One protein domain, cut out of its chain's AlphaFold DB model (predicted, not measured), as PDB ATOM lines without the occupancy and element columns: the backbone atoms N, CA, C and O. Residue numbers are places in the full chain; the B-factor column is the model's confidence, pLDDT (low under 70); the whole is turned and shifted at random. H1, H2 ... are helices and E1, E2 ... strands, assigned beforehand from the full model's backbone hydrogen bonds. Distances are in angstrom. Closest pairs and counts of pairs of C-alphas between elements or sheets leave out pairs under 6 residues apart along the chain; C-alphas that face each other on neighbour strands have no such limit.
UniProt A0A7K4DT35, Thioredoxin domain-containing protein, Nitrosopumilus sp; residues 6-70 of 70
ATOM      1  N   ASP A   6      -0.972 -30.846  11.148       97.94
ATOM      2  CA  ASP A   6      -0.854 -31.371  12.507       97.94
ATOM      3  C   ASP A   6       0.040 -32.619  12.506       97.94
ATOM      4  O   ASP A   6       0.896 -32.795  13.378       97.94
ATOM      5  N   GLU A   7      -0.099 -33.467  11.481       97.62
ATOM      6  CA  GLU A   7       0.793 -34.609  11.270       97.62
ATOM      7  C   GLU A   7       2.228 -34.156  10.964       97.62
ATOM      8  O   GLU A   7       3.187 -34.719  11.502       97.62
ATOM      9  N   PHE A   8       2.392 -33.127  10.127       97.19
ATOM     10  CA  PHE A   8       3.708 -32.586   9.790       97.19
ATOM     11  C   PHE A   8       4.421 -32.013  11.019       97.19
ATOM     12  O   PHE A   8       5.583 -32.353  11.257       97.19
ATOM     13  N   ASP A   9       3.728 -31.195  11.811       97.19
ATOM     14  CA  ASP A   9       4.292 -30.573  13.007       97.19
ATOM     15  C   ASP A   9       4.669 -31.643  14.037       97.19
ATOM     16  O   ASP A   9       5.801 -31.659  14.524       97.19
ATOM     17  N   SER A  10       3.796 -32.628  14.276       97.75
ATOM     18  CA  SER A  10       4.110 -33.758  15.158       97.75
ATOM     19  C   SER A  10       5.333 -34.550  14.681       97.75
ATOM     20  O   SER A  10       6.206 -34.904  15.479       97.75
ATOM     21  N   CYS A  11       5.436 -34.802  13.372       96.75
ATOM     22  CA  CYS A  11       6.580 -35.486  12.778       96.75
ATOM     23  C   CYS A  11       7.882 -34.703  13.009       96.75
ATOM     24  O   CYS A  11       8.871 -35.277  13.479       96.75
ATOM     25  N   LEU A  12       7.865 -33.395  12.746       96.50
ATOM     26  CA  LEU A  12       9.016 -32.511  12.911       96.50
ATOM     27  C   LEU A  12       9.453 -32.410  14.380       96.50
ATOM     28  O   LEU A  12      10.637 -32.577  14.685       96.50
ATOM     29  N   GLU A  13       8.508 -32.178  15.289       97.31
ATOM     30  CA  GLU A  13       8.769 -31.987  16.719       97.31
ATOM     31  C   GLU A  13       9.230 -33.266  17.417       97.31
ATOM     32  O   GLU A  13      10.042 -33.210  18.342       97.31
ATOM     33  N   SER A  14       8.767 -34.433  16.956       97.50
ATOM     34  CA  SER A  14       9.155 -35.720  17.541       97.50
ATOM     35  C   SER A  14      10.661 -35.995  17.461       97.50
ATOM     36  O   SER A  14      11.181 -36.815  18.217       97.50
ATOM     37  N   GLY A  15      11.366 -35.368  16.509       97.12
ATOM     38  CA  GLY A  15      12.782 -35.626  16.254       97.12
ATOM     39  C   GLY A  15      13.083 -37.066  15.818       97.12
ATOM     40  O   GLY A  15      14.247 -37.469  15.817       97.12
ATOM     41  N   LYS A  16      12.059 -37.843  15.431       97.62
ATOM     42  CA  LYS A  16      12.143 -39.279  15.117       97.62
ATOM     43  C   LYS A  16      13.262 -39.632  14.128       97.62
ATOM     44  O   LYS A  16      13.876 -40.684  14.260       97.62
ATOM     45  N   HIS A  17      13.545 -38.750  13.169       97.75
ATOM     46  CA  HIS A  17      14.515 -38.980  12.093       97.75
ATOM     47  C   HIS A  17      15.906 -38.382  12.360       97.75
ATOM     48  O   HIS A  17      16.780 -38.444  11.500       97.75
ATOM     49  N   LEU A  18      16.161 -37.802  13.540       98.12
ATOM     50  CA  LEU A  18      17.442 -37.139  13.826       98.12
ATOM     51  C   LEU A  18      18.647 -38.087  13.782       98.12
ATOM     52  O   LEU A  18      19.747 -37.653  13.446       98.12
ATOM     53  N   GLU A  19      18.477 -39.349  14.170       98.19
ATOM     54  CA  GLU A  19      19.548 -40.346  14.081       98.19
ATOM     55  C   GLU A  19      19.850 -40.706  12.624       98.19
ATOM     56  O   GLU A  19      21.002 -40.631  12.207       98.19
ATOM     57  N   GLU A  20      18.812 -40.989  11.838       98.25
ATOM     58  CA  GLU A  20      18.901 -41.269  10.402       98.25
ATOM     59  C   GLU A  20      19.589 -40.117   9.650       98.25
ATOM     60  O   GLU A  20      20.593 -40.335   8.983       98.25
ATOM     61  N   ILE A  21      19.180 -38.865   9.894       97.88
ATOM     62  CA  ILE A  21      19.815 -37.671   9.308       97.88
ATOM     63  C   ILE A  21      21.318 -37.600   9.638       97.88
ATOM     64  O   ILE A  21      22.132 -37.200   8.801       97.88
ATOM     65  N   ARG A  22      21.719 -37.954  10.868       98.19
ATOM     66  CA  ARG A  22      23.140 -37.962  11.258       98.19
ATOM     67  C   ARG A  22      23.906 -39.094  10.581       98.19
ATOM     68  O   ARG A  22      25.062 -38.877  10.211       98.19
ATOM     69  N   ASN A  23      23.284 -40.259  10.427       98.31
ATOM     70  CA  ASN A  23      23.868 -41.393   9.722       98.31
ATOM     71  C   ASN A  23      24.092 -41.042   8.248       98.31
ATOM     72  O   ASN A  23      25.233 -41.113   7.797       98.31
ATOM     73  N   ASP A  24      23.090 -40.494   7.565       97.12
ATOM     74  CA  ASP A  24      23.190 -40.062   6.165       97.12
ATOM     75  C   ASP A  24      24.286 -39.003   5.957       97.12
ATOM     76  O   ASP A  24      25.079 -39.067   5.012       97.12
ATOM     77  N   LEU A  25      24.391 -38.030   6.873       96.56
ATOM     78  CA  LEU A  25      25.462 -37.027   6.842       96.56
ATOM     79  C   LEU A  25      26.855 -37.660   6.970       96.56
ATOM     80  O   LEU A  25      27.801 -37.216   6.311       96.56
ATOM     81  N   ASN A  26      27.005 -38.673   7.823       97.31
ATOM     82  CA  ASN A  26      28.271 -39.376   8.011       97.31
ATOM     83  C   ASN A  26      28.592 -40.307   6.838       97.31
ATOM     84  O   ASN A  26      29.753 -40.377   6.426       97.31
ATOM     85  N   GLU A  27      27.594 -40.967   6.261       96.12
ATOM     86  CA  GLU A  27      27.749 -41.756   5.041       96.12
ATOM     87  C   GLU A  27      28.220 -40.876   3.885       96.12
ATOM     88  O   GLU A  27      29.249 -41.165   3.272       96.12
ATOM     89  N   GLY A  28      27.565 -39.733   3.652       95.38
ATOM     90  CA  GLY A  28      27.989 -38.767   2.639       95.38
ATOM     91  C   GLY A  28      29.456 -38.352   2.804       95.38
ATOM     92  O   GLY A  28      30.228 -38.392   1.841       95.38
ATOM     93  N   ARG A  29      29.884 -38.036   4.034       95.31
ATOM     94  CA  ARG A  29      31.294 -37.731   4.349       95.31
ATOM     95  C   ARG A  29      32.222 -38.907   4.054       95.31
ATOM     96  O   ARG A  29      33.288 -38.703   3.480       95.31
ATOM     97  N   THR A  30      31.812 -40.123   4.404       96.19
ATOM     98  CA  THR A  30      32.578 -41.357   4.169       96.19
ATOM     99  C   THR A  30      32.766 -41.616   2.673       96.19
ATOM    100  O   THR A  30      33.855 -41.984   2.235       96.19
ATOM    101  N   TYR A  31      31.753 -41.319   1.857       93.75
ATOM    102  CA  TYR A  31      31.838 -41.381   0.396       93.75
ATOM    103  C   TYR A  31      32.577 -40.187  -0.246       93.75
ATOM    104  O   TYR A  31      32.774 -40.150  -1.471       93.75
ATOM    105  N   GLY A  32      33.046 -39.235   0.569       93.25
ATOM    106  CA  GLY A  32      33.815 -38.066   0.151       93.25
ATOM    107  C   GLY A  32      32.969 -36.930  -0.427       93.25
ATOM    108  O   GLY A  32      33.483 -36.134  -1.213       93.25
ATOM    109  N   VAL A  33      31.679 -36.856  -0.089       95.38
ATOM    110  CA  VAL A  33      30.810 -35.731  -0.456       95.38
ATOM    111  C   VAL A  33      31.205 -34.506   0.368       95.38
ATOM    112  O   VAL A  33      31.170 -34.528   1.596       95.38
ATOM    113  N   THR A  34      31.570 -33.422  -0.315       92.94
ATOM    114  CA  THR A  34      31.993 -32.151   0.303       92.94
ATOM    115  C   THR A  34      31.025 -30.994   0.047       92.94
ATOM    116  O   THR A  34      31.192 -29.917   0.610       92.94
ATOM    117  N   GLY A  35      30.002 -31.209  -0.784       91.69
ATOM    118  CA  GLY A  35      28.990 -30.220  -1.143       91.69
ATOM    119  C   GLY A  35      27.878 -30.838  -1.989       91.69
ATOM    120  O   GLY A  35      28.025 -31.954  -2.493       91.69
ATOM    121  N   THR A  36      26.763 -30.122  -2.130       94.38
ATOM    122  CA  THR A  36      25.565 -30.581  -2.847       94.38
ATOM    123  C   THR A  36      25.262 -29.714  -4.083       94.38
ATOM    124  O   THR A  36      25.609 -28.532  -4.104       94.38
ATOM    125  N   PRO A  37      24.612 -30.276  -5.124       95.81
ATOM    126  CA  PRO A  37      24.255 -31.690  -5.260       95.81
ATOM    127  C   PRO A  37      25.478 -32.568  -5.593       95.81
ATOM    128  O   PRO A  37      26.471 -32.091  -6.135       95.81
ATOM    129  N   GLY A  38      25.410 -33.852  -5.248       94.88
ATOM    130  CA  GLY A  38      26.414 -34.861  -5.585       94.88
ATOM    131  C   GLY A  38      25.711 -36.159  -5.970       94.88
ATOM    132  O   GLY A  38      24.741 -36.544  -5.324       94.88
ATOM    133  N   PHE A  39      26.171 -36.807  -7.036       96.62
ATOM    134  CA  PHE A  39      25.529 -37.982  -7.620       96.62
ATOM    135  C   PHE A  39      26.534 -39.116  -7.787       96.62
ATOM    136  O   PHE A  39      27.692 -38.881  -8.133       96.62
ATOM    137  N   PHE A  40      26.066 -40.347  -7.610       96.38
ATOM    138  CA  PHE A  40      26.803 -41.573  -7.901       96.38
ATOM    139  C   PHE A  40      26.027 -42.335  -8.977       96.38
ATOM    140  O   PHE A  40      24.898 -42.754  -8.746       96.38
ATOM    141  N   VAL A  41      26.602 -42.479 -10.170       97.00
ATOM    142  CA  VAL A  41      25.940 -43.080 -11.339       97.00
ATOM    143  C   VAL A  41      26.567 -44.438 -11.641       97.00
ATOM    144  O   VAL A  41      27.770 -44.513 -11.899       97.00
ATOM    145  N   GLY A  42      25.762 -45.502 -11.607       95.75
ATOM    146  CA  GLY A  42      26.200 -46.879 -11.851       95.75
ATOM    147  C   GLY A  42      25.507 -47.893 -10.937       95.75
ATOM    148  O   GLY A  42      24.436 -47.614 -10.400       95.75
ATOM    149  N   ASN A  43      26.108 -49.073 -10.777       95.00
ATOM    150  CA  ASN A  43      25.654 -50.108  -9.842       95.00
ATOM    151  C   ASN A  43      26.827 -50.990  -9.378       95.00
ATOM    152  O   ASN A  43      27.941 -50.879  -9.886       95.00
ATOM    153  N   GLU A  44      26.573 -51.907  -8.445       95.44
ATOM    154  CA  GLU A  44      27.597 -52.782  -7.855       95.44
ATOM    155  C   GLU A  44      28.359 -53.652  -8.870       95.44
ATOM    156  O   GLU A  44      29.507 -54.008  -8.621       95.44
ATOM    157  N   LYS A  45      27.759 -53.981 -10.024       95.81
ATOM    158  CA  LYS A  45      28.389 -54.835 -11.045       95.81
ATOM    159  C   LYS A  45      29.415 -54.082 -11.889       95.81
ATOM    160  O   LYS A  45      30.433 -54.657 -12.257       95.81
ATOM    161  N   ILE A  46      29.136 -52.818 -12.210       95.62
ATOM    162  CA  ILE A  46      29.939 -51.995 -13.140       95.62
ATOM    163  C   ILE A  46      30.701 -50.855 -12.443       95.62
ATOM    164  O   ILE A  46      31.492 -50.138 -13.068       95.62
ATOM    165  N   GLY A  47      30.487 -50.702 -11.136       95.88
ATOM    166  CA  GLY A  47      31.008 -49.614 -10.320       95.88
ATOM    167  C   GLY A  47      30.204 -48.321 -10.463       95.88
ATOM    168  O   GLY A  47      29.238 -48.231 -11.219       95.88
ATOM    169  N   PHE A  48      30.631 -47.294  -9.728       95.94
ATOM    170  CA  PHE A  48      29.983 -45.982  -9.694       95.94
ATOM    171  C   PHE A  48      30.934 -44.881 -10.164       95.94
ATOM    172  O   PHE A  48      32.118 -44.877  -9.821       95.94
ATOM    173  N   VAL A  49      30.406 -43.913 -10.913       96.44
ATOM    174  CA  VAL A  49      31.089 -42.659 -11.267       96.44
ATOM    175  C   VAL A  49      30.432 -41.507 -10.518       96.44
ATOM    176  O   VAL A  49      29.207 -41.397 -10.495       96.44
ATOM    177  N   LYS A  50      31.248 -40.645  -9.903       95.44
ATOM    178  CA  LYS A  50      30.761 -39.476  -9.161       95.44
ATOM    179  C   LYS A  50      30.567 -38.283 -10.095       95.44
ATOM    180  O   LYS A  50      31.443 -37.997 -10.909       95.44
ATOM    181  N   ILE A  51      29.473 -37.550  -9.917       96.12
ATOM    182  CA  ILE A  51      29.228 -36.241 -10.535       96.12
ATOM    183  C   ILE A  51      28.992 -35.246  -9.399       96.12
ATOM    184  O   ILE A  51      28.058 -35.412  -8.618       96.12
ATOM    185  N   MET A  52      29.852 -34.233  -9.286       95.25
ATOM    186  CA  MET A  52      29.835 -33.281  -8.169       95.25
ATOM    187  C   MET A  52      29.372 -31.895  -8.618       95.25
ATOM    188  O   MET A  52      29.815 -31.378  -9.648       95.25
ATOM    189  N   GLY A  53      28.530 -31.270  -7.800       95.38
ATOM    190  CA  GLY A  53      27.933 -29.968  -8.063       95.38
ATOM    191  C   GLY A  53      26.769 -30.031  -9.051       95.38
ATOM    192  O   GLY A  53      26.429 -31.075  -9.609       95.38
ATOM    193  N   ALA A  54      26.145 -28.875  -9.267       97.06
ATOM    194  CA  ALA A  54      25.110 -28.718 -10.277       97.06
ATOM    195  C   ALA A  54      25.752 -28.775 -11.673       97.06
ATOM    196  O   ALA A  54      26.330 -27.798 -12.141       97.06
ATOM    197  N   GLN A  55      25.680 -29.941 -12.311       97.50
ATOM    198  CA  GLN A  55      26.206 -30.175 -13.655       97.50
ATOM    199  C   GLN A  55      25.077 -30.151 -14.698       97.50
ATOM    200  O   GLN A  55      23.925 -30.441 -14.364       97.50
ATOM    201  N   PRO A  56      25.370 -29.814 -15.965       98.19
ATOM    202  CA  PRO A  56      24.376 -29.842 -17.030       98.19
ATOM    203  C   PRO A  56      23.985 -31.277 -17.402       98.19
ATOM    204  O   PRO A  56      24.754 -32.220 -17.213       98.19
ATOM    205  N   PHE A  57      22.814 -31.429 -18.024       98.25
ATOM    206  CA  PHE A  57      22.301 -32.712 -18.523       98.25
ATOM    207  C   PHE A  57      23.334 -33.505 -19.338       98.25
ATOM    208  O   PHE A  57      23.485 -34.707 -19.136       98.25
ATOM    209  N   SER A  58      24.093 -32.834 -20.211       98.31
ATOM    210  CA  SER A  58      25.100 -33.474 -21.065       98.31
ATOM    211  C   SER A  58      26.177 -34.222 -20.274       98.31
ATOM    212  O   SER A  58      26.630 -35.275 -20.714       98.31
ATOM    213  N   SER A  59      26.562 -33.722 -19.095       97.81
ATOM    214  CA  SER A  59      27.527 -34.395 -18.218       97.81
ATOM    215  C   SER A  59      26.969 -35.709 -17.675       97.81
ATOM    216  O   SER A  59      27.687 -36.704 -17.614       97.81
ATOM    217  N   PHE A  60      25.681 -35.739 -17.320       98.25
ATOM    218  CA  PHE A  60      25.008 -36.967 -16.897       98.25
ATOM    219  C   PHE A  60      24.865 -37.948 -18.052       98.25
ATOM    220  O   PHE A  60      25.212 -39.115 -17.891       98.25
ATOM    221  N   GLN A  61      24.406 -37.470 -19.212       98.25
ATOM    222  CA  GLN A  61      24.238 -38.297 -20.402       98.25
ATOM    223  C   GLN A  61      25.543 -39.018 -20.755       98.25
ATOM    224  O   GLN A  61      25.551 -40.238 -20.867       98.25
ATOM    225  N   GLN A  62      26.661 -38.289 -20.825       97.81
ATOM    226  CA  GLN A  62      27.963 -38.879 -21.135       97.81
ATOM    227  C   GLN A  62      28.354 -39.992 -20.149       97.81
ATOM    228  O   GLN A  62      28.844 -41.042 -20.564       97.81
ATOM    229  N   VAL A  63      28.158 -39.776 -18.845       97.69
ATOM    230  CA  VAL A  63      28.497 -40.779 -17.823       97.69
ATOM    231  C   VAL A  63      27.598 -42.008 -17.939       97.69
ATOM    232  O   VAL A  63      28.097 -43.130 -17.854       97.69
ATOM    233  N   ILE A  64      26.295 -41.813 -18.146       97.50
ATOM    234  CA  ILE A  64      25.324 -42.905 -18.281       97.50
ATOM    235  C   ILE A  64      25.613 -43.728 -19.541       97.50
ATOM    236  O   ILE A  64      25.708 -44.950 -19.447       97.50
ATOM    237  N   ASP A  65      25.835 -43.079 -20.685       97.75
ATOM    238  CA  ASP A  65      26.135 -43.748 -21.955       97.75
ATOM    239  C   ASP A  65      27.406 -44.605 -21.846       97.75
ATOM    240  O   ASP A  65      27.451 -45.726 -22.349       97.75
ATOM    241  N   VAL A  66      28.437 -44.133 -21.134       96.06
ATOM    242  CA  VAL A  66      29.640 -44.938 -20.865       96.06
ATOM    243  C   VAL A  66      29.327 -46.131 -19.961       96.06
ATOM    244  O   VAL A  66      29.819 -47.224 -20.221       96.06
ATOM    245  N   GLN A  67      28.535 -45.948 -18.902       95.81
ATOM    246  CA  GLN A  67      28.199 -47.027 -17.963       95.81
ATOM    247  C   GLN A  67      27.348 -48.132 -18.604       95.81
ATOM    248  O   GLN A  67      27.533 -49.296 -18.272       95.81
ATOM    249  N   LEU A  68      26.458 -47.794 -19.541       96.00
ATOM    250  CA  LEU A  68      25.617 -48.774 -20.242       96.00
ATOM    251  C   LEU A  68      26.376 -49.625 -21.272       96.00
ATOM    252  O   LEU A  68      25.882 -50.679 -21.659       96.00
ATOM    253  N   ASN A  69      27.553 -49.176 -21.716       91.56
ATOM    254  CA  ASN A  69      28.378 -49.865 -22.714       91.56
ATOM    255  C   ASN A  69      29.559 -50.647 -22.101       91.56
ATOM    256  O   ASN A  69      30.454 -51.071 -22.834       91.56
ATOM    257  N   LYS A  70      29.592 -50.798 -20.772       80.00
ATOM    258  CA  LYS A  70      30.559 -51.633 -20.045       80.00
ATOM    259  C   LYS A  70      30.035 -53.048 -19.851       80.00
ATOM    260  O   LYS A  70      30.876 -53.969 -19.922       80.00
TER     261      LYS A  70
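AT A GLANCE: This is residues 6 to 70 of the 70 residues of the protein "Thioredoxin domain-containing protein" of Nitrosopumilus sp (UniProt A0A7K4DT35). A two-stranded hairpin, E1 and E2, with the helix H3 packed lengthwise over one face makes a small head, and from it a long helical arm sticks out, made of H1 and the first part of H2, residues 6 to 24. This arm makes much of the length of a rod-like outline spanning 48 by 23 by 21 A. The printed part has 65 residues with three named helices and two named strands, in the order H1, H2, E1, E2, H3; the sheet is antiparallel and the class is mixed, helices and strands. The whole is only just extended, close to loose, with a radius of gyration of the C-alphas of 16.5 A.

HOW THE PARTS SIT: E1, residues 38 to 43, and E2, residues 47 to 52, form a hairpin and are antiparallel, at 164 degrees between their directions. N 39 and O 51 are 2.8 A apart and N 49 and O 41 are 2.9 A apart, both within hydrogen-bond range. H3, residues 57 to 68, comes closest to E1 at the C-alphas of Gln 67 and Gly 42, 6.4 A apart. Its closest C-alphas to E2 are those of Val 63 and Val 49, 7.3 A apart. H2, residues 18 to 30, is apart from E2 and H3. H1, residues 6 to 13, is apart from H2, E1, E2 and H3. In H1, H2 and H3 every O i to N i+4 pair is within hydrogen-bond range.

IN THESE COORDINATES: E1 measures 15.8 A from first to last C-alpha, and E2 16.5 A. H3 is 16.5 A long and ends at C-alpha 68, (25.617, -48.774, -20.242). H2 is 18.4 A long, from C-alpha 18 at (17.442, -37.139, 13.826). H1, 10.5 A long, begins at C-alpha 6, (-0.854, -31.371, 12.507).

THE WHOLE: The two C-alphas farthest apart are those of Asp 6 and Lys 70, at 49.6 A. Residues 6 to 24 stand free; the body without them spans 32 by 26 by 9 A. The printed part has no cut and no long link. The mean pLDDT of the printed part is 96.2, and no printed residue is under 70.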